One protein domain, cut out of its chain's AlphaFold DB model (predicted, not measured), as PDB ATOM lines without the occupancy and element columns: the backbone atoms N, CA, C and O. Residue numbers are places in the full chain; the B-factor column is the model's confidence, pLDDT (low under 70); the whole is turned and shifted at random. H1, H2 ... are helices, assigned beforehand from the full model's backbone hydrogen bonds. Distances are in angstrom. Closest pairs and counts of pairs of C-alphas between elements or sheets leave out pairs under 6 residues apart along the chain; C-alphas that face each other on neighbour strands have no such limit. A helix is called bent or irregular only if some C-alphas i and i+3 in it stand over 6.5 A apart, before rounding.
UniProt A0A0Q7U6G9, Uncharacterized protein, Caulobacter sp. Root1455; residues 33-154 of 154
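AT A GLANCE: This is residues 33 to 154 of the 154 residues of an uncharacterized protein of Caulobacter sp. Root1455 (UniProt A0A0Q7U6G9). One helix, H1, makes the core, held between two longer helices, H3 on one side and H4 on the other, both crossing it; a shorter helix, H2, packs on residues 46 to 50 of H1 and on residues 145 to 152 of H4. A wide loop, residues 57 to 87, leads from the end of H1 to H2, and the longest helix, H4, makes much of the longest axis. The printed part has 122 residues with four named helices, in the order H1, H2, H3, H4, and no named strand; the class is all helix, with 71 residues in the helices. The whole is compact, with a radius of gyration of the C-alphas of 13.9 A, and the C-alphas span 42 by 31 by 21 A along the three main axes.

HOW THE PARTS SIT: H1, residues 42 to 56, is the hub, the helix that touches most other helices, three in number. H2, residues 88 to 99, touches H1, and the closest C-alphas are those of Leu 46 and Leu 90, 7.0 A apart. H1 touches H2 with its residues 46 to 50 alone, and H2 touches H1 with its residues 90 to 94 alone. Their lines stand at a shallow tilt of 12 degrees, opposite ways, and the two form a helical hairpin. H3, residues 105 to 123, touches H1 with 21 pairs of C-alphas within 8 A. The closest C-alphas are those of Ala 43 and Val 108, 4.3 A apart. H1 and H3 run the same way at a tilt of 37 degrees, only just steep. H2 and H3 are close but not clearly touching, with the closest C-alphas, those of Val 98 and Arg 105, 7.0 A apart. H4, residues 128 to 152, touches H1 with its residues 131 to 141; the closest C-alphas are those of Cys 49 and Cys 141, 5.6 A apart. H1 and H4 run opposite ways at a steep tilt of 42 degrees. H4 touches H2 with its residues 145 to 152; the closest C-alphas are those of Ala 93 and Thr 145, 5.6 A apart. H2 and H4 run the same way at a steep tilt of 46 degrees. H3 and H4 are apart. The helix packing is mostly crossed: of four touching pairs, one is at a shallow tilt. Each O i to N i+4 pair is within hydrogen-bond range in H1, H2 and H4, and 13 of 15 are in H3.

IN THESE COORDINATES: H1 begins at C-alpha 42, at (30.440, 21.970, -26.355), and is 20.9 A long from first to last C-alpha. Residues 66 to 67 pair with residues 73 to 74, antiparallel, in the stretch before H2. H2 runs from Pro 88 to Leu 99. H3 begins at C-alpha 105, at (34.689, 29.127, -20.442), and is 25.5 A long. H3 has a kink of 34 degrees near residue 117 and is irregular, but only just: C-alphas 118 and 121 are 6.7 A apart. H4, 25 residues and 36.2 A long, ends at C-alpha 152, at (39.148, 24.921, -36.306).

THE WHOLE: The two C-alphas farthest apart, those of Lys 125 and Gly 154, are 43.0 A apart. The C-alphas of Ser 33 and Gly 154, the first and last printed, are 32.2 A apart, and Gly 154 is the chain's last residue. The printed part has no cut. The link from H1 to H2 is long, with 31 residues; the links from H2 to H3 and from H3 to H4 are tight. The mean pLDDT of the printed part is 80.8. It is under 70 at residues 62 to 84, residue 125 and residue 154.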
ATOM      1  N   SER A  33      25.649   9.841 -17.058       91.50
ATOM      2  CA  SER A  33      25.500  11.268 -17.380       91.50
ATOM      3  C   SER A  33      26.721  11.878 -18.081       91.50
ATOM      4  O   SER A  33      26.600  12.962 -18.635       91.50
ATOM      5  N   LEU A  34      27.881  11.214 -18.055       93.81
ATOM      6  CA  LEU A  34      29.095  11.603 -18.786       93.81
ATOM      7  C   LEU A  34      29.122  11.061 -20.224       93.81
ATOM      8  O   LEU A  34      30.148  11.170 -20.886       93.81
ATOM      9  N   ASP A  35      28.038  10.447 -20.709       95.06
ATOM     10  CA  ASP A  35      27.950   9.978 -22.094       95.06
ATOM     11  C   ASP A  35      28.017  11.162 -23.067       95.06
ATOM     12  O   ASP A  35      27.059  11.923 -23.219       95.06
ATOM     13  N   ILE A  36      29.157  11.305 -23.742       93.19
ATOM     14  CA  ILE A  36      29.458  12.443 -24.621       93.19
ATOM     15  C   ILE A  36      28.488  12.502 -25.801       93.19
ATOM     16  O   ILE A  36      28.160  13.586 -26.274       93.19
ATOM     17  N   ASN A  37      27.955  11.356 -26.239       91.94
ATOM     18  CA  ASN A  37      26.968  11.313 -27.322       91.94
ATOM     19  C   ASN A  37      25.619  11.933 -26.921       91.94
ATOM     20  O   ASN A  37      24.776  12.171 -27.782       91.94
ATOM     21  N   LYS A  38      25.401  12.178 -25.622       93.69
ATOM     22  CA  LYS A  38      24.194  12.809 -25.066       93.69
ATOM     23  C   LYS A  38      24.430  14.247 -24.592       93.69
ATOM     24  O   LYS A  38      23.502  14.862 -24.061       93.69
ATOM     25  N   ALA A  39      25.642  14.778 -24.767       93.44
ATOM     26  CA  ALA A  39      25.970  16.154 -24.410       93.44
ATOM     27  C   ALA A  39      25.090  17.148 -25.190       93.44
ATOM     28  O   ALA A  39      24.863  16.972 -26.386       93.44
ATOM     29  N   GLN A  40      24.604  18.203 -24.528       92.38
ATOM     30  CA  GLN A  40      23.714  19.193 -25.156       92.38
ATOM     31  C   GLN A  40      24.477  20.307 -25.891       92.38
ATOM     32  O   GLN A  40      23.875  21.133 -26.574       92.38
ATOM     33  N   GLY A  41      25.805  20.338 -25.768       94.62
ATOM     34  CA  GLY A  41      26.669  21.303 -26.437       94.62
ATOM     35  C   GLY A  41      28.140  21.129 -26.067       94.62
ATOM     36  O   GLY A  41      28.506  20.230 -25.307       94.62
ATOM     37  N   TRP A  42      28.992  22.019 -26.586       94.75
ATOM     38  CA  TRP A  42      30.440  21.970 -26.355       94.75
ATOM     39  C   TRP A  42      30.818  22.063 -24.878       94.75
ATOM     40  O   TRP A  42      31.732  21.364 -24.447       94.75
ATOM     41  N   ALA A  43      30.106  22.877 -24.094       93.25
ATOM     42  CA  ALA A  43      30.377  23.008 -22.665       93.25
ATOM     43  C   ALA A  43      30.186  21.681 -21.921       93.25
ATOM     44  O   ALA A  43      31.084  21.256 -21.194       93.25
ATOM     45  N   ASP A  44      29.065  21.002 -22.169       94.69
ATOM     46  CA  ASP A  44      28.761  19.698 -21.582       94.69
ATOM     47  C   ASP A  44      29.756  18.637 -22.041       94.69
ATOM     48  O   ASP A  44      30.237  17.862 -21.222       94.69
ATOM     49  N   ALA A  45      30.102  18.613 -23.331       95.69
ATOM     50  CA  ALA A  45      31.028  17.627 -23.880       95.69
ATOM     51  C   ALA A  45      32.442  17.778 -23.291       95.69
ATOM     52  O   ALA A  45      33.039  16.802 -22.839       95.69
ATOM     53  N   LEU A  46      32.964  19.009 -23.229       93.56
ATOM     54  CA  LEU A  46      34.269  19.298 -22.630       93.56
ATOM     55  C   LEU A  46      34.274  19.001 -21.126       93.56
ATOM     56  O   LEU A  46      35.222  18.398 -20.619       93.56
ATOM     57  N   ALA A  47      33.207  19.374 -20.416       91.81
ATOM     58  CA  ALA A  47      33.055  19.085 -18.996       91.81
ATOM     59  C   ALA A  47      32.949  17.580 -18.717       91.81
ATOM     60  O   ALA A  47      33.584  17.087 -17.785       91.81
ATOM     61  N   ALA A  48      32.201  16.840 -19.536       94.12
ATOM     62  CA  ALA A  48      32.082  15.393 -19.427       94.12
ATOM     63  C   ALA A  48      33.437  14.710 -19.645       94.12
ATOM     64  O   ALA A  48      33.796  13.799 -18.897       94.12
ATOM     65  N   CYS A  49      34.228  15.192 -20.606       93.88
ATOM     66  CA  CYS A  49      35.578  14.697 -20.851       93.88
ATOM     67  C   CYS A  49      36.546  14.967 -19.705       93.88
ATOM     68  O   CYS A  49      37.300  14.078 -19.303       93.88
ATOM     69  N   ASP A  50      36.503  16.173 -19.149       90.56
ATOM     70  CA  ASP A  50      37.314  16.530 -17.994       90.56
ATOM     71  C   ASP A  50      36.966  15.675 -16.765       90.56
ATOM     72  O   ASP A  50      37.850  15.071 -16.156       90.56
ATOM     73  N   MET A  51      35.673  15.525 -16.464       88.94
ATOM     74  CA  MET A  51      35.205  14.690 -15.355       88.94
ATOM     75  C   MET A  51      35.503  13.207 -15.577       88.94
ATOM     76  O   MET A  51      35.873  12.505 -14.638       88.94
ATOM     77  N   THR A  52      35.407  12.724 -16.817       92.69
ATOM     78  CA  THR A  52      35.809  11.356 -17.172       92.69
ATOM     79  C   THR A  52      37.284  11.134 -16.861       92.69
ATOM     80  O   THR A  52      37.643  10.141 -16.225       92.69
ATOM     81  N   ARG A  53      38.152  12.077 -17.252       89.19
ATOM     82  CA  ARG A  53      39.586  12.008 -16.957       89.19
ATOM     83  C   ARG A  53      39.861  12.054 -15.458       89.19
ATOM     84  O   ARG A  53      40.694  11.279 -14.990       89.19
ATOM     85  N   PHE A  54      39.161  12.923 -14.730       85.94
ATOM     86  CA  PHE A  54      39.232  13.000 -13.276       85.94
ATOM     87  C   PHE A  54      38.888  11.656 -12.636       85.94
ATOM     88  O   PHE A  54      39.687  11.137 -11.879       85.94
ATOM     89  N   PHE A  55      37.765  11.025 -12.979       86.44
ATOM     90  CA  PHE A  55      37.399   9.742 -12.371       86.44
ATOM     91  C   PHE A  55      38.318   8.585 -12.790       86.44
ATOM     92  O   PHE A  55      38.597   7.699 -11.982       86.44
ATOM     93  N   LEU A  56      38.854   8.606 -14.016       88.00
ATOM     94  CA  LEU A  56      39.848   7.624 -14.468       88.00
ATOM     95  C   LEU A  56      41.187   7.719 -13.736       88.00
ATOM     96  O   LEU A  56      41.902   6.717 -13.692       88.00
ATOM     97  N   SER A  57      41.543   8.878 -13.171       81.12
ATOM     98  CA  SER A  57      42.756   8.989 -12.353       81.12
ATOM     99  C   SER A  57      42.605   8.334 -10.978       81.12
ATOM    100  O   SER A  57      43.575   8.303 -10.226       81.12
ATOM    101  N   ASN A  58      41.423   7.780 -10.678       78.56
ATOM    102  CA  ASN A  58      41.060   7.202  -9.392       78.56
ATOM    103  C   ASN A  58      41.387   8.163  -8.233       78.56
ATOM    104  O   ASN A  58      42.260   7.864  -7.414       78.56
ATOM    105  N   PRO A  59      40.748   9.347  -8.205       74.56
ATOM    106  CA  PRO A  59      41.125  10.421  -7.307       74.56
ATOM    107  C   PRO A  59      40.843  10.010  -5.866       74.56
ATOM    108  O   PRO A  59      39.776   9.475  -5.555       74.56
ATOM    109  N   ASP A  60      41.789  10.306  -4.978       72.12
ATOM    110  CA  ASP A  60      41.540  10.217  -3.547       72.12
ATOM    111  C   ASP A  60      40.626  11.375  -3.135       72.12
ATOM    112  O   ASP A  60      41.071  12.499  -2.900       72.12
ATOM    113  N   LEU A  61      39.325  11.092  -3.083       71.44
ATOM    114  CA  LEU A  61      38.313  12.056  -2.665       71.44
ATOM    115  C   LEU A  61      38.440  12.442  -1.193       71.44
ATOM    116  O   LEU A  61      37.829  13.432  -0.796       71.44
ATOM    117  N   GLU A  62      39.213  11.700  -0.393       66.38
ATOM    118  CA  GLU A  62      39.443  12.009   1.012       66.38
ATOM    119  C   GLU A  62      40.659  12.900   1.258       66.38
ATOM    120  O   GLU A  62      40.702  13.593   2.283       66.38
ATOM    121  N   ALA A  63      41.575  12.984   0.292       58.81
ATOM    122  CA  ALA A  63      42.759  13.821   0.375       58.81
ATOM    123  C   ALA A  63      42.392  15.292   0.652       58.81
ATOM    124  O   ALA A  63      41.607  15.920  -0.062       58.81
ATOM    125  N   GLY A  64      43.008  15.876   1.687       49.47
ATOM    126  CA  GLY A  64      42.889  17.308   1.995       49.47
ATOM    127  C   GLY A  64      43.497  18.219   0.918       49.47
ATOM    128  O   GLY A  64      43.305  19.434   0.947       49.47
ATOM    129  N   THR A  65      44.231  17.646  -0.041       48.88
ATOM    130  CA  THR A  65      44.821  18.325  -1.199       48.88
ATOM    131  C   THR A  65      44.962  17.325  -2.346       48.88
ATOM    132  O   THR A  65      45.576  16.277  -2.159       48.88
ATOM    133  N   ILE A  66      44.444  17.649  -3.537       50.75
ATOM    134  CA  ILE A  66      44.748  16.897  -4.767       50.75
ATOM    135  C   ILE A  66      45.617  17.779  -5.658       50.75
ATOM    136  O   ILE A  66      45.262  18.917  -5.965       50.75
ATOM    137  N   ILE A  67      46.770  17.253  -6.072       45.06
ATOM    138  CA  ILE A  67      47.655  17.917  -7.029       45.06
ATOM    139  C   ILE A  67      47.056  17.723  -8.423       45.06
ATOM    140  O   ILE A  67      46.953  16.595  -8.911       45.06
ATOM    141  N   ALA A  68      46.646  18.815  -9.069       45.66
ATOM    142  CA  ALA A  68      46.215  18.759 -10.458       45.66
ATOM    143  C   ALA A  68      47.426  18.586 -11.391       45.66
ATOM    144  O   ALA A  68      48.486  19.175 -11.141       45.66
ATOM    145  N   PRO A  69      47.285  17.851 -12.510       39.44
ATOM    146  CA  PRO A  69      48.256  17.923 -13.594       39.44
ATOM    147  C   PRO A  69      48.406  19.388 -14.043       39.44
ATOM    148  O   PRO A  69      47.412  20.027 -14.378       39.44
ATOM    149  N   GLY A  70      49.628  19.933 -14.007       44.09
ATOM    150  CA  GLY A  70      49.903  21.346 -14.323       44.09
ATOM    151  C   GLY A  70      50.338  22.228 -13.143       44.09
ATOM    152  O   GLY A  70      50.476  23.434 -13.320       44.09
ATOM    153  N   GLY A  71      50.586  21.661 -11.956       33.53
ATOM    154  CA  GLY A  71      51.239  22.375 -10.844       33.53
ATOM    155  C   GLY A  71      50.316  23.244  -9.981       33.53
ATOM    156  O   GLY A  71      50.801  24.009  -9.151       33.53
ATOM    157  N   GLY A  72      48.997  23.123 -10.149       40.12
ATOM    158  CA  GLY A  72      48.009  23.771  -9.285       40.12
ATOM    159  C   GLY A  72      47.706  22.958  -8.021       40.12
ATOM    160  O   GLY A  72      47.591  21.731  -8.074       40.12
ATOM    161  N   ILE A  73      47.539  23.652  -6.893       40.53
ATOM    162  CA  ILE A  73      47.047  23.090  -5.625       40.53
ATOM    163  C   ILE A  73      45.518  23.237  -5.605       40.53
ATOM    164  O   ILE A  73      45.016  24.345  -5.783       40.53
ATOM    165  N   LEU A  74      44.780  22.141  -5.393       46.38
ATOM    166  CA  LEU A  74      43.314  22.146  -5.286       46.38
ATOM    167  C   LEU A  74      42.857  21.754  -3.870       46.38
ATOM    168  O   LEU A  74      43.379  20.798  -3.293       46.38
ATOM    169  N   TYR A  75      41.852  22.462  -3.337       45.56
ATOM    170  CA  TYR A  75      41.247  22.217  -2.018       45.56
ATOM    171  C   TYR A  75      39.829  21.623  -2.141       45.56
ATOM    172  O   TYR A  75      39.070  21.964  -3.052       45.56
ATOM    173  N   LYS A  76      39.450  20.745  -1.198       45.28
ATOM    174  CA  LYS A  76      38.090  20.181  -1.069       45.28
ATOM    175  C   LYS A  76      37.029  21.301  -0.960       45.28
ATOM    176  O   LYS A  76      37.276  22.266  -0.239       45.28
ATOM    177  N   PRO A  77      35.826  21.172  -1.564       45.97
ATOM    178  CA  PRO A  77      35.325  20.077  -2.399       45.97
ATOM    179  C   PRO A  77      35.247  20.438  -3.896       45.97
ATOM    180  O   PRO A  77      34.524  19.786  -4.646       45.97
ATOM    181  N   LEU A  78      35.945  21.486  -4.345       46.09
ATOM    182  CA  LEU A  78      35.822  21.995  -5.709       46.09
ATOM    183  C   LEU A  78      37.178  22.023  -6.391       46.09
ATOM    184  O   LEU A  78      37.927  22.996  -6.338       46.09
ATOM    185  N   PHE A  79      37.449  20.917  -7.076       56.22
ATOM    186  CA  PHE A  79      38.504  20.779  -8.066       56.22
ATOM    187  C   PHE A  79      38.214  21.689  -9.263       56.22
ATOM    188  O   PHE A  79      37.753  21.248 -10.311       56.22
ATOM    189  N   ILE A  80      38.449  22.986  -9.093       50.62
ATOM    190  CA  ILE A  80      38.395  23.968 -10.168       50.62
ATOM    191  C   ILE A  80      39.739  24.692 -10.158       50.62
ATOM    192  O   ILE A  80      39.914  25.651  -9.409       50.62
ATOM    193  N   PRO A  81      40.707  24.302 -11.000       49.91
ATOM    194  CA  PRO A  81      41.567  25.326 -11.551       49.91
ATOM    195  C   PRO A  81      40.633  26.276 -12.309       49.91
ATOM    196  O   PRO A  81      39.939  25.832 -13.225       49.91
ATOM    197  N   GLU A  82      40.583  27.560 -11.938       48.94
ATOM    198  CA  GLU A  82      39.709  28.556 -12.591       48.94
ATOM    199  C   GLU A  82      39.861  28.579 -14.123       48.94
ATOM    200  O   GLU A  82      38.991  29.092 -14.823       48.94
ATOM    201  N   LYS A  83      40.973  28.047 -14.655       54.44
ATOM    202  CA  LYS A  83      41.362  28.207 -16.059       54.44
ATOM    203  C   LYS A  83      41.883  26.947 -16.751       54.44
ATOM    204  O   LYS A  83      42.234  27.056 -17.920       54.44
ATOM    205  N   THR A  84      41.947  25.784 -16.093       66.00
ATOM    206  CA  THR A  84      42.532  24.576 -16.710       66.00
ATOM    207  C   THR A  84      41.693  23.307 -16.539       66.00
ATOM    208  O   THR A  84      41.149  23.008 -15.472       66.00
ATOM    209  N   LEU A  85      41.586  22.563 -17.640       75.38
ATOM    210  CA  LEU A  85      41.098  21.186 -17.718       75.38
ATOM    211  C   LEU A  85      42.256  20.205 -17.454       75.38
ATOM    212  O   LEU A  85      43.423  20.539 -17.664       75.38
ATOM    213  N   TYR A  86      41.944  18.982 -17.022       72.31
ATOM    214  CA  TYR A  86      42.905  17.944 -16.619       72.31
ATOM    215  C   TYR A  86      43.851  17.489 -17.737       72.31
ATOM    216  O   TYR A  86      44.933  16.969 -17.454       72.31
ATOM    217  N   THR A  87      43.452  17.647 -19.001       76.88
ATOM    218  CA  THR A  87      44.226  17.187 -20.160       76.88
ATOM    219  C   THR A  87      44.649  18.382 -21.017       76.88
ATOM    220  O   THR A  87      43.784  19.175 -21.388       76.88
ATOM    221  N   PRO A  88      45.934  18.513 -21.404       83.19
ATOM    222  CA  PRO A  88      46.390  19.582 -22.296       83.19
ATOM    223  C   PRO A  88      45.585  19.678 -23.599       83.19
ATOM    224  O   PRO A  88      45.094  20.751 -23.920       83.19
ATOM    225  N   SER A  89      45.312  18.552 -24.268       85.94
ATOM    226  CA  SER A  89      44.508  18.540 -25.502       85.94
ATOM    227  C   SER A  89      43.070  19.039 -25.312       85.94
ATOM    228  O   SER A  89      42.484  19.589 -26.242       85.94
ATOM    229  N   LEU A  90      42.492  18.878 -24.115       89.06
ATOM    230  CA  LEU A  90      41.185  19.452 -23.788       89.06
ATOM    231  C   LEU A  90      41.273  20.967 -23.584       89.06
ATOM    232  O   LEU A  90      40.341  21.668 -23.970       89.06
ATOM    233  N   ASN A  91      42.370  21.474 -23.011       88.50
ATOM    234  CA  ASN A  91      42.602  22.918 -22.919       88.50
ATOM    235  C   ASN A  91      42.759  23.531 -24.311       88.50
ATOM    236  O   ASN A  91      42.065  24.494 -24.611       88.50
ATOM    237  N   ASP A  92      43.560  22.923 -25.187       90.50
ATOM    238  CA  ASP A  92      43.735  23.401 -26.565       90.50
ATOM    239  C   ASP A  92      42.399  23.425 -27.327       90.50
ATOM    240  O   ASP A  92      42.085  24.379 -28.044       90.50
ATOM    241  N   ALA A  93      41.572  22.389 -27.142       92.50
ATOM    242  CA  ALA A  93      40.240  22.323 -27.733       92.50
ATOM    243  C   ALA A  93      39.302  23.404 -27.169       92.50
ATOM    244  O   ALA A  93      38.614  24.074 -27.939       92.50
ATOM    245  N   LEU A  94      39.287  23.606 -25.845       92.56
ATOM    246  CA  LEU A  94      38.519  24.677 -25.205       92.56
ATOM    247  C   LEU A  94      38.950  26.051 -25.727       92.56
ATOM    248  O   LEU A  94      38.099  26.858 -26.087       92.56
ATOM    249  N   ASP A  95      40.252  26.305 -25.793       92.38
ATOM    250  CA  ASP A  95      40.816  27.569 -26.257       92.38
ATOM    251  C   ASP A  95      40.390  27.852 -27.697       92.38
ATOM    252  O   ASP A  95      39.883  28.934 -27.995       92.38
ATOM    253  N   THR A  96      40.492  26.844 -28.562       94.19
ATOM    254  CA  THR A  96      40.046  26.918 -29.956       94.19
ATOM    255  C   THR A  96      38.551  27.238 -30.049       94.19
ATOM    256  O   THR A  96      38.157  28.167 -30.750       94.19
ATOM    257  N   LEU A  97      37.705  26.511 -29.313       94.50
ATOM    258  CA  LEU A  97      36.249  26.693 -29.338       94.50
ATOM    259  C   LEU A  97      35.808  28.048 -28.770       94.50
ATOM    260  O   LEU A  97      34.839  28.630 -29.258       94.50
ATOM    261  N   VAL A  98      36.520  28.572 -27.771       93.62
ATOM    262  CA  VAL A  98      36.298  29.924 -27.238       93.62
ATOM    263  C   VAL A  98      36.664  30.974 -28.283       93.62
ATOM    264  O   VAL A  98      35.885  31.898 -28.508       93.62
ATOM    265  N   LEU A  99      37.809  30.819 -28.954       94.44
ATOM    266  CA  LEU A  99      38.257  31.740 -30.003       94.44
ATOM    267  C   LEU A  99      37.259  31.826 -31.164       94.44
ATOM    268  O   LEU A  99      37.004  32.919 -31.666       94.44
ATOM    269  N   VAL A 100      36.655  30.702 -31.558       94.94
ATOM    270  CA  VAL A 100      35.637  30.665 -32.623       94.94
ATOM    271  C   VAL A 100      34.207  30.932 -32.128       94.94
ATOM    272  O   VAL A 100      33.250  30.768 -32.886       94.94
ATOM    273  N   GLY A 101      34.037  31.323 -30.862       95.00
ATOM    274  CA  GLY A 101      32.743  31.696 -30.284       95.00
ATOM    275  C   GLY A 101      31.743  30.544 -30.128       95.00
ATOM    276  O   GLY A 101      30.547  30.794 -30.002       95.00
ATOM    277  N   GLN A 102      32.205  29.291 -30.144       95.81
ATOM    278  CA  GLN A 102      31.363  28.094 -30.016       95.81
ATOM    279  C   GLN A 102      31.009  27.759 -28.562       95.81
ATOM    280  O   GLN A 102      30.051  27.028 -28.315       95.81
ATOM    281  N   VAL A 103      31.788  28.256 -27.598       94.31
ATOM    282  CA  VAL A 103      31.581  27.998 -26.169       94.31
ATOM    283  C   VAL A 103      32.153  29.134 -25.326       94.31
ATOM    284  O   VAL A 103      33.139  29.763 -25.711       94.31
ATOM    285  N   LYS A 104      31.573  29.380 -24.148       91.19
ATOM    286  CA  LYS A 104      32.164  30.255 -23.125       91.19
ATOM    287  C   LYS A 104      32.826  29.423 -22.029       91.19
ATOM    288  O   LYS A 104      32.295  28.388 -21.625       91.19
ATOM    289  N   ARG A 105      33.970  29.870 -21.499       87.88
ATOM    290  CA  ARG A 105      34.689  29.127 -20.442       87.88
ATOM    291  C   ARG A 105      33.828  28.940 -19.195       87.88
ATOM    292  O   ARG A 105      33.862  27.879 -18.579       87.88
ATOM    293  N   GLU A 106      33.021  29.940 -18.861       85.06
ATOM    294  CA  GLU A 106      32.124  29.936 -17.707       85.06
ATOM    295  C   GLU A 106      31.062  28.832 -17.812       85.06
ATOM    296  O   GLU A 106      30.704  28.217 -16.809       85.06
ATOM    297  N   GLU A 107      30.589  28.536 -19.025       89.19
ATOM    298  CA  GLU A 107      29.628  27.457 -19.273       89.19
ATOM    299  C   GLU A 107      30.272  26.092 -19.020       89.19
ATOM    300  O   GLU A 107      29.659  25.235 -18.385       89.19
ATOM    301  N   VAL A 108      31.535  25.913 -19.424       89.56
ATOM    302  CA  VAL A 108      32.293  24.679 -19.158       89.56
ATOM    303  C   VAL A 108      32.516  24.496 -17.659       89.56
ATOM    304  O   VAL A 108      32.292  23.411 -17.129       89.56
ATOM    305  N   VAL A 109      32.906  25.558 -16.945       83.19
ATOM    306  CA  VAL A 109      33.078  25.519 -15.482       83.19
ATOM    307  C   VAL A 109      31.762  25.162 -14.785       83.19
ATOM    308  O   VAL A 109      31.746  24.305 -13.899       83.19
ATOM    309  N   LYS A 110      30.643  25.758 -15.214       84.12
ATOM    310  CA  LYS A 110      29.314  25.455 -14.672       84.12
ATOM    311  C   LYS A 110      28.911  23.997 -14.919       84.12
ATOM    312  O   LYS A 110      28.461  23.336 -13.983       84.12
ATOM    313  N   ALA A 111      29.098  23.484 -16.133       88.81
ATOM    314  CA  ALA A 111      28.794  22.094 -16.469       88.81
ATOM    315  C   ALA A 111      29.667  21.113 -15.664       88.81
ATOM    316  O   ALA A 111      29.159  20.147 -15.091       88.81
ATOM    317  N   ARG A 112      30.970  21.402 -15.512       86.06
ATOM    318  CA  ARG A 112      31.880  20.614 -14.658       86.06
ATOM    319  C   ARG A 112      31.377  20.544 -13.223       86.06
ATOM    320  O   ARG A 112      31.300  19.458 -12.660       86.06
ATOM    321  N   PHE A 113      30.979  21.679 -12.649       81.06
ATOM    322  CA  PHE A 113      30.419  21.730 -11.298       81.06
ATOM    323  C   PHE A 113      29.154  20.867 -11.162       81.06
ATOM    324  O   PHE A 113      28.991  20.141 -10.178       81.06
ATOM    325  N   GLN A 114      28.258  20.908 -12.150       85.06
ATOM    326  CA  GLN A 114      27.029  20.107 -12.153       85.06
ATOM    327  C   GLN A 114      27.322  18.600 -12.201       85.06
ATOM    328  O   GLN A 114      26.748  17.830 -11.426       85.06
ATOM    329  N   PHE A 115      28.265  18.173 -13.042       87.44
ATOM    330  CA  PHE A 115      28.705  16.780 -13.066       87.44
ATOM    331  C   PHE A 115      29.401  16.377 -11.764       87.44
ATOM    332  O   PHE A 115      29.055  15.351 -11.184       87.44
ATOM    333  N   ALA A 116      30.335  17.190 -11.266       81.62
ATOM    334  CA  ALA A 116      31.078  16.919 -10.038       81.62
ATOM    335  C   ALA A 116      30.148  16.755  -8.828       81.62
ATOM    336  O   ALA A 116      30.211  15.736  -8.142       81.62
ATOM    337  N   SER A 117      29.232  17.703  -8.614       79.62
ATOM    338  CA  SER A 117      28.256  17.655  -7.512       79.62
ATOM    339  C   SER A 117      27.347  16.422  -7.563       79.62
ATOM    340  O   SER A 117      26.947  15.907  -6.521       79.62
ATOM    341  N   THR A 118      27.070  15.905  -8.761       84.00
ATOM    342  CA  THR A 118      26.231  14.715  -8.952       84.00
ATOM    343  C   THR A 118      27.011  13.408  -8.788       84.00
ATOM    344  O   THR A 118      26.489  12.435  -8.237       84.00
ATOM    345  N   LEU A 119      28.247  13.360  -9.289       86.31
ATOM    346  CA  LEU A 119      28.991  12.116  -9.497       86.31
ATOM    347  C   LEU A 119      30.013  11.821  -8.399       86.31
ATOM    348  O   LEU A 119      30.208  10.651  -8.077       86.31
ATOM    349  N   ILE A 120      30.613  12.839  -7.772       83.12
ATOM    350  CA  ILE A 120      31.562  12.647  -6.660       83.12
ATOM    351  C   ILE A 120      30.940  11.814  -5.524       83.12
ATOM    352  O   ILE A 120      31.550  10.818  -5.139       83.12
ATOM    353  N   PRO A 121      29.704  12.088  -5.048       81.19
ATOM    354  CA  PRO A 121      29.084  11.273  -3.995       81.19
ATOM    355  C   PRO A 121      28.843   9.807  -4.393       81.19
ATOM    356  O   PRO A 121      28.607   8.954  -3.540       81.19
ATOM    357  N   ARG A 122      28.857   9.507  -5.697       81.88
ATOM    358  CA  ARG A 122      28.614   8.170  -6.256       81.88
ATOM    359  C   ARG A 122      29.909   7.436  -6.594       81.88
ATOM    360  O   ARG A 122      29.864   6.230  -6.806       81.88
ATOM    361  N   PHE A 123      31.050   8.127  -6.601       81.62
ATOM    362  CA  PHE A 123      32.328   7.575  -7.044       81.62
ATOM    363  C   PHE A 123      32.791   6.375  -6.210       81.62
ATOM    364  O   PHE A 123      33.256   5.389  -6.768       81.62
ATOM    365  N   HIS A 124      32.570   6.389  -4.891       74.06
ATOM    366  CA  HIS A 124      32.897   5.251  -4.017       74.06
ATOM    367  C   HIS A 124      32.132   3.959  -4.356       74.06
ATOM    368  O   HIS A 124      32.476   2.895  -3.850       74.06
ATOM    369  N   LYS A 125      31.095   4.041  -5.199       69.25
ATOM    370  CA  LYS A 125      30.314   2.898  -5.688       69.25
ATOM    371  C   LYS A 125      30.745   2.434  -7.086       69.25
ATOM    372  O   LYS A 125      30.092   1.557  -7.636       69.25
ATOM    373  N   ALA A 126      31.801   3.016  -7.663       78.62
ATOM    374  CA  ALA A 126      32.246   2.707  -9.016       78.62
ATOM    375  C   ALA A 126      32.817   1.282  -9.122       78.62
ATOM    376  O   ALA A 126      33.842   0.961  -8.516       78.62
ATOM    377  N   GLY A 127      32.163   0.439  -9.919       86.12
ATOM    378  CA  GLY A 127      32.587  -0.931 -10.207       86.12
ATOM    379  C   GLY A 127      33.406  -1.064 -11.495       86.12
ATOM    380  O   GLY A 127      33.772  -0.088 -12.150       86.12
ATOM    381  N   GLU A 128      33.677  -2.302 -11.913       88.06
ATOM    382  CA  GLU A 128      34.395  -2.568 -13.172       88.06
ATOM    383  C   GLU A 128      33.621  -2.098 -14.414       88.06
ATOM    384  O   GLU A 128      34.226  -1.603 -15.365       88.06
ATOM    385  N   VAL A 129      32.284  -2.170 -14.384       89.25
ATOM    386  CA  VAL A 129      31.411  -1.634 -15.445       89.25
ATOM    387  C   VAL A 129      31.620  -0.129 -15.612       89.25
ATOM    388  O   VAL A 129      31.747   0.364 -16.731       89.25
ATOM    389  N   ASP A 130      31.730   0.598 -14.503       91.12
ATOM    390  CA  ASP A 130      31.961   2.038 -14.509       91.12
ATOM    391  C   ASP A 130      33.345   2.396 -15.048       91.12
ATOM    392  O   ASP A 130      33.486   3.310 -15.860       91.12
ATOM    393  N   LYS A 131      34.377   1.638 -14.662       89.38
ATOM    394  CA  LYS A 131      35.729   1.817 -15.209       89.38
ATOM    395  C   LYS A 131      35.767   1.555 -16.713       89.38
ATOM    396  O   LYS A 131      36.450   2.283 -17.434       89.38
ATOM    397  N   ALA A 132      35.065   0.526 -17.190       92.25
ATOM    398  CA  ALA A 132      34.951   0.237 -18.619       92.25
ATOM    399  C   ALA A 132      34.239   1.380 -19.355       92.25
ATOM    400  O   ALA A 132      34.778   1.898 -20.333       92.25
ATOM    401  N   PHE A 133      33.108   1.848 -18.819       94.31
ATOM    402  CA  PHE A 133      32.374   2.991 -19.355       94.31
ATOM    403  C   PHE A 133      33.257   4.241 -19.456       94.31
ATOM    404  O   PHE A 133      33.367   4.832 -20.527       94.31
ATOM    405  N   LEU A 134      33.952   4.616 -18.377       93.62
ATOM    406  CA  LEU A 134      34.834   5.785 -18.365       93.62
ATOM    407  C   LEU A 134      35.975   5.662 -19.390       93.62
ATOM    408  O   LEU A 134      36.314   6.639 -20.058       93.62
ATOM    409  N   LYS A 135      36.556   4.465 -19.565       94.38
ATOM    410  CA  LYS A 135      37.580   4.221 -20.598       94.38
ATOM    411  C   LYS A 135      37.027   4.433 -22.005       94.38
ATOM    412  O   LYS A 135      37.721   5.017 -22.837       94.38
ATOM    413  N   ASP A 136      35.809   3.973 -22.276       95.25
ATOM    414  CA  ASP A 136      35.172   4.157 -23.580       95.25
ATOM    415  C   ASP A 136      34.815   5.624 -23.837       95.25
ATOM    416  O   ASP A 136      35.125   6.138 -24.912       95.25
ATOM    417  N   GLN A 137      34.300   6.342 -22.834       95.75
ATOM    418  CA  GLN A 137      34.093   7.791 -22.935       95.75
ATOM    419  C   GLN A 137      35.409   8.536 -23.201       95.75
ATOM    420  O   GLN A 137      35.460   9.419 -24.052       95.75
ATOM    421  N   MET A 138      36.520   8.135 -22.576       94.44
ATOM    422  CA  MET A 138      37.815   8.778 -22.821       94.44
ATOM    423  C   MET A 138      38.324   8.571 -24.257       94.44
ATOM    424  O   MET A 138      38.956   9.465 -24.820       94.44
ATOM    425  N   LYS A 139      38.028   7.431 -24.896       94.94
ATOM    426  CA  LYS A 139      38.335   7.247 -26.328       94.94
ATOM    427  C   LYS A 139      37.567   8.256 -27.180       94.94
ATOM    428  O   LYS A 139      38.158   8.874 -28.062       94.94
ATOM    429  N   LEU A 140      36.280   8.454 -26.887       94.50
ATOM    430  CA  LEU A 140      35.443   9.434 -27.582       94.50
ATOM    431  C   LEU A 140      35.933  10.868 -27.348       94.50
ATOM    432  O   LEU A 140      35.987  11.648 -28.292       94.50
ATOM    433  N   CYS A 141      36.381  11.199 -26.137       94.00
ATOM    434  CA  CYS A 141      36.988  12.497 -25.839       94.00
ATOM    435  C   CYS A 141      38.227  12.794 -26.680       94.00
ATOM    436  O   CYS A 141      38.382  13.913 -27.154       94.00
ATOM    437  N   ASN A 142      39.099  11.802 -26.885       92.50
ATOM    438  CA  ASN A 142      40.283  11.989 -27.723       92.50
ATOM    439  C   ASN A 142      39.888  12.275 -29.180       92.50
ATOM    440  O   ASN A 142      40.425  13.190 -29.800       92.50
ATOM    441  N   VAL A 143      38.890  11.546 -29.698       93.94
ATOM    442  CA  VAL A 143      38.328  11.800 -31.035       93.94
ATOM    443  C   VAL A 143      37.726  13.203 -31.120       93.94
ATOM    444  O   VAL A 143      37.942  13.897 -32.109       93.94
ATOM    445  N   LEU A 144      37.016  13.644 -30.078       92.94
ATOM    446  CA  LEU A 144      36.433  14.981 -30.001       92.94
ATOM    447  C   LEU A 144      37.509  16.074 -30.047       92.94
ATOM    448  O   LEU A 144      37.375  17.021 -30.819       92.94
ATOM    449  N   THR A 145      38.596  15.944 -29.279       91.00
ATOM    450  CA  THR A 145      39.693  16.927 -29.310       91.00
ATOM    451  C   THR A 145      40.403  16.964 -30.665       91.00
ATOM    452  O   THR A 145      40.733  18.044 -31.157       91.00
ATOM    453  N   ASP A 146      40.580  15.807 -31.310       91.75
ATOM    454  CA  ASP A 146      41.163  15.725 -32.653       91.75
ATOM    455  C   ASP A 146      40.261  16.375 -33.710       91.75
ATOM    456  O   ASP A 146      40.746  17.040 -34.626       91.75
ATOM    457  N   ASP A 147      38.948  16.187 -33.597       92.00
ATOM    458  CA  ASP A 147      37.956  16.774 -34.496       92.00
ATOM    459  C   ASP A 147      37.904  18.303 -34.362       92.00
ATOM    460  O   ASP A 147      37.925  18.999 -35.377       92.00
ATOM    461  N   VAL A 148      37.962  18.844 -33.137       92.69
ATOM    462  CA  VAL A 148      38.087  20.296 -32.905       92.69
ATOM    463  C   VAL A 148      39.332  20.849 -33.597       92.69
ATOM    464  O   VAL A 148      39.238  21.820 -34.348       92.69
ATOM    465  N   LYS A 149      40.487  20.196 -33.416       90.00
ATOM    466  CA  LYS A 149      41.739  20.607 -34.063       90.00
ATOM    467  C   LYS A 149      41.631  20.580 -35.589       90.00
ATOM    468  O   LYS A 149      42.071  21.517 -36.243       90.00
ATOM    469  N   LYS A 150      41.025  19.540 -36.168       91.88
ATOM    470  CA  LYS A 150      40.838  19.428 -37.626       91.88
ATOM    471  C   LYS A 150      39.886  20.479 -38.189       91.88
ATOM    472  O   LYS A 150      40.107  20.953 -39.298       91.88
ATOM    473  N   ARG A 151      38.816  20.812 -37.462       91.69
ATOM    474  CA  ARG A 151      37.781  21.746 -37.930       91.69
ATOM    475  C   ARG A 151      38.166  23.210 -37.766       91.69
ATOM    476  O   ARG A 151      37.730  24.026 -38.570       91.69
ATOM    477  N   TYR A 152      38.941  23.535 -36.732       88.88
ATOM    478  CA  TYR A 152      39.148  24.921 -36.306       88.88
ATOM    479  C   TYR A 152      40.620  25.308 -36.087       88.88
ATOM    480  O   TYR A 152      40.907  26.493 -35.956       88.88
ATOM    481  N   GLY A 153      41.552  24.353 -36.045       74.19
ATOM    482  CA  GLY A 153      42.969  24.584 -35.729       74.19
ATOM    483  C   GLY A 153      43.845  24.944 -36.930       74.19
ATOM    484  O   GLY A 153      44.945  24.403 -37.031       74.19
ATOM    485  N   GLY A 154      43.325  25.771 -37.848       58.03
ATOM    486  CA  GLY A 154      44.044  26.251 -39.037       58.03
ATOM    487  C   GLY A 154      45.346  26.976 -38.720       58.03
ATOM    488  O   GLY A 154      45.404  27.656 -37.671       58.03
TER     489      GLY A 154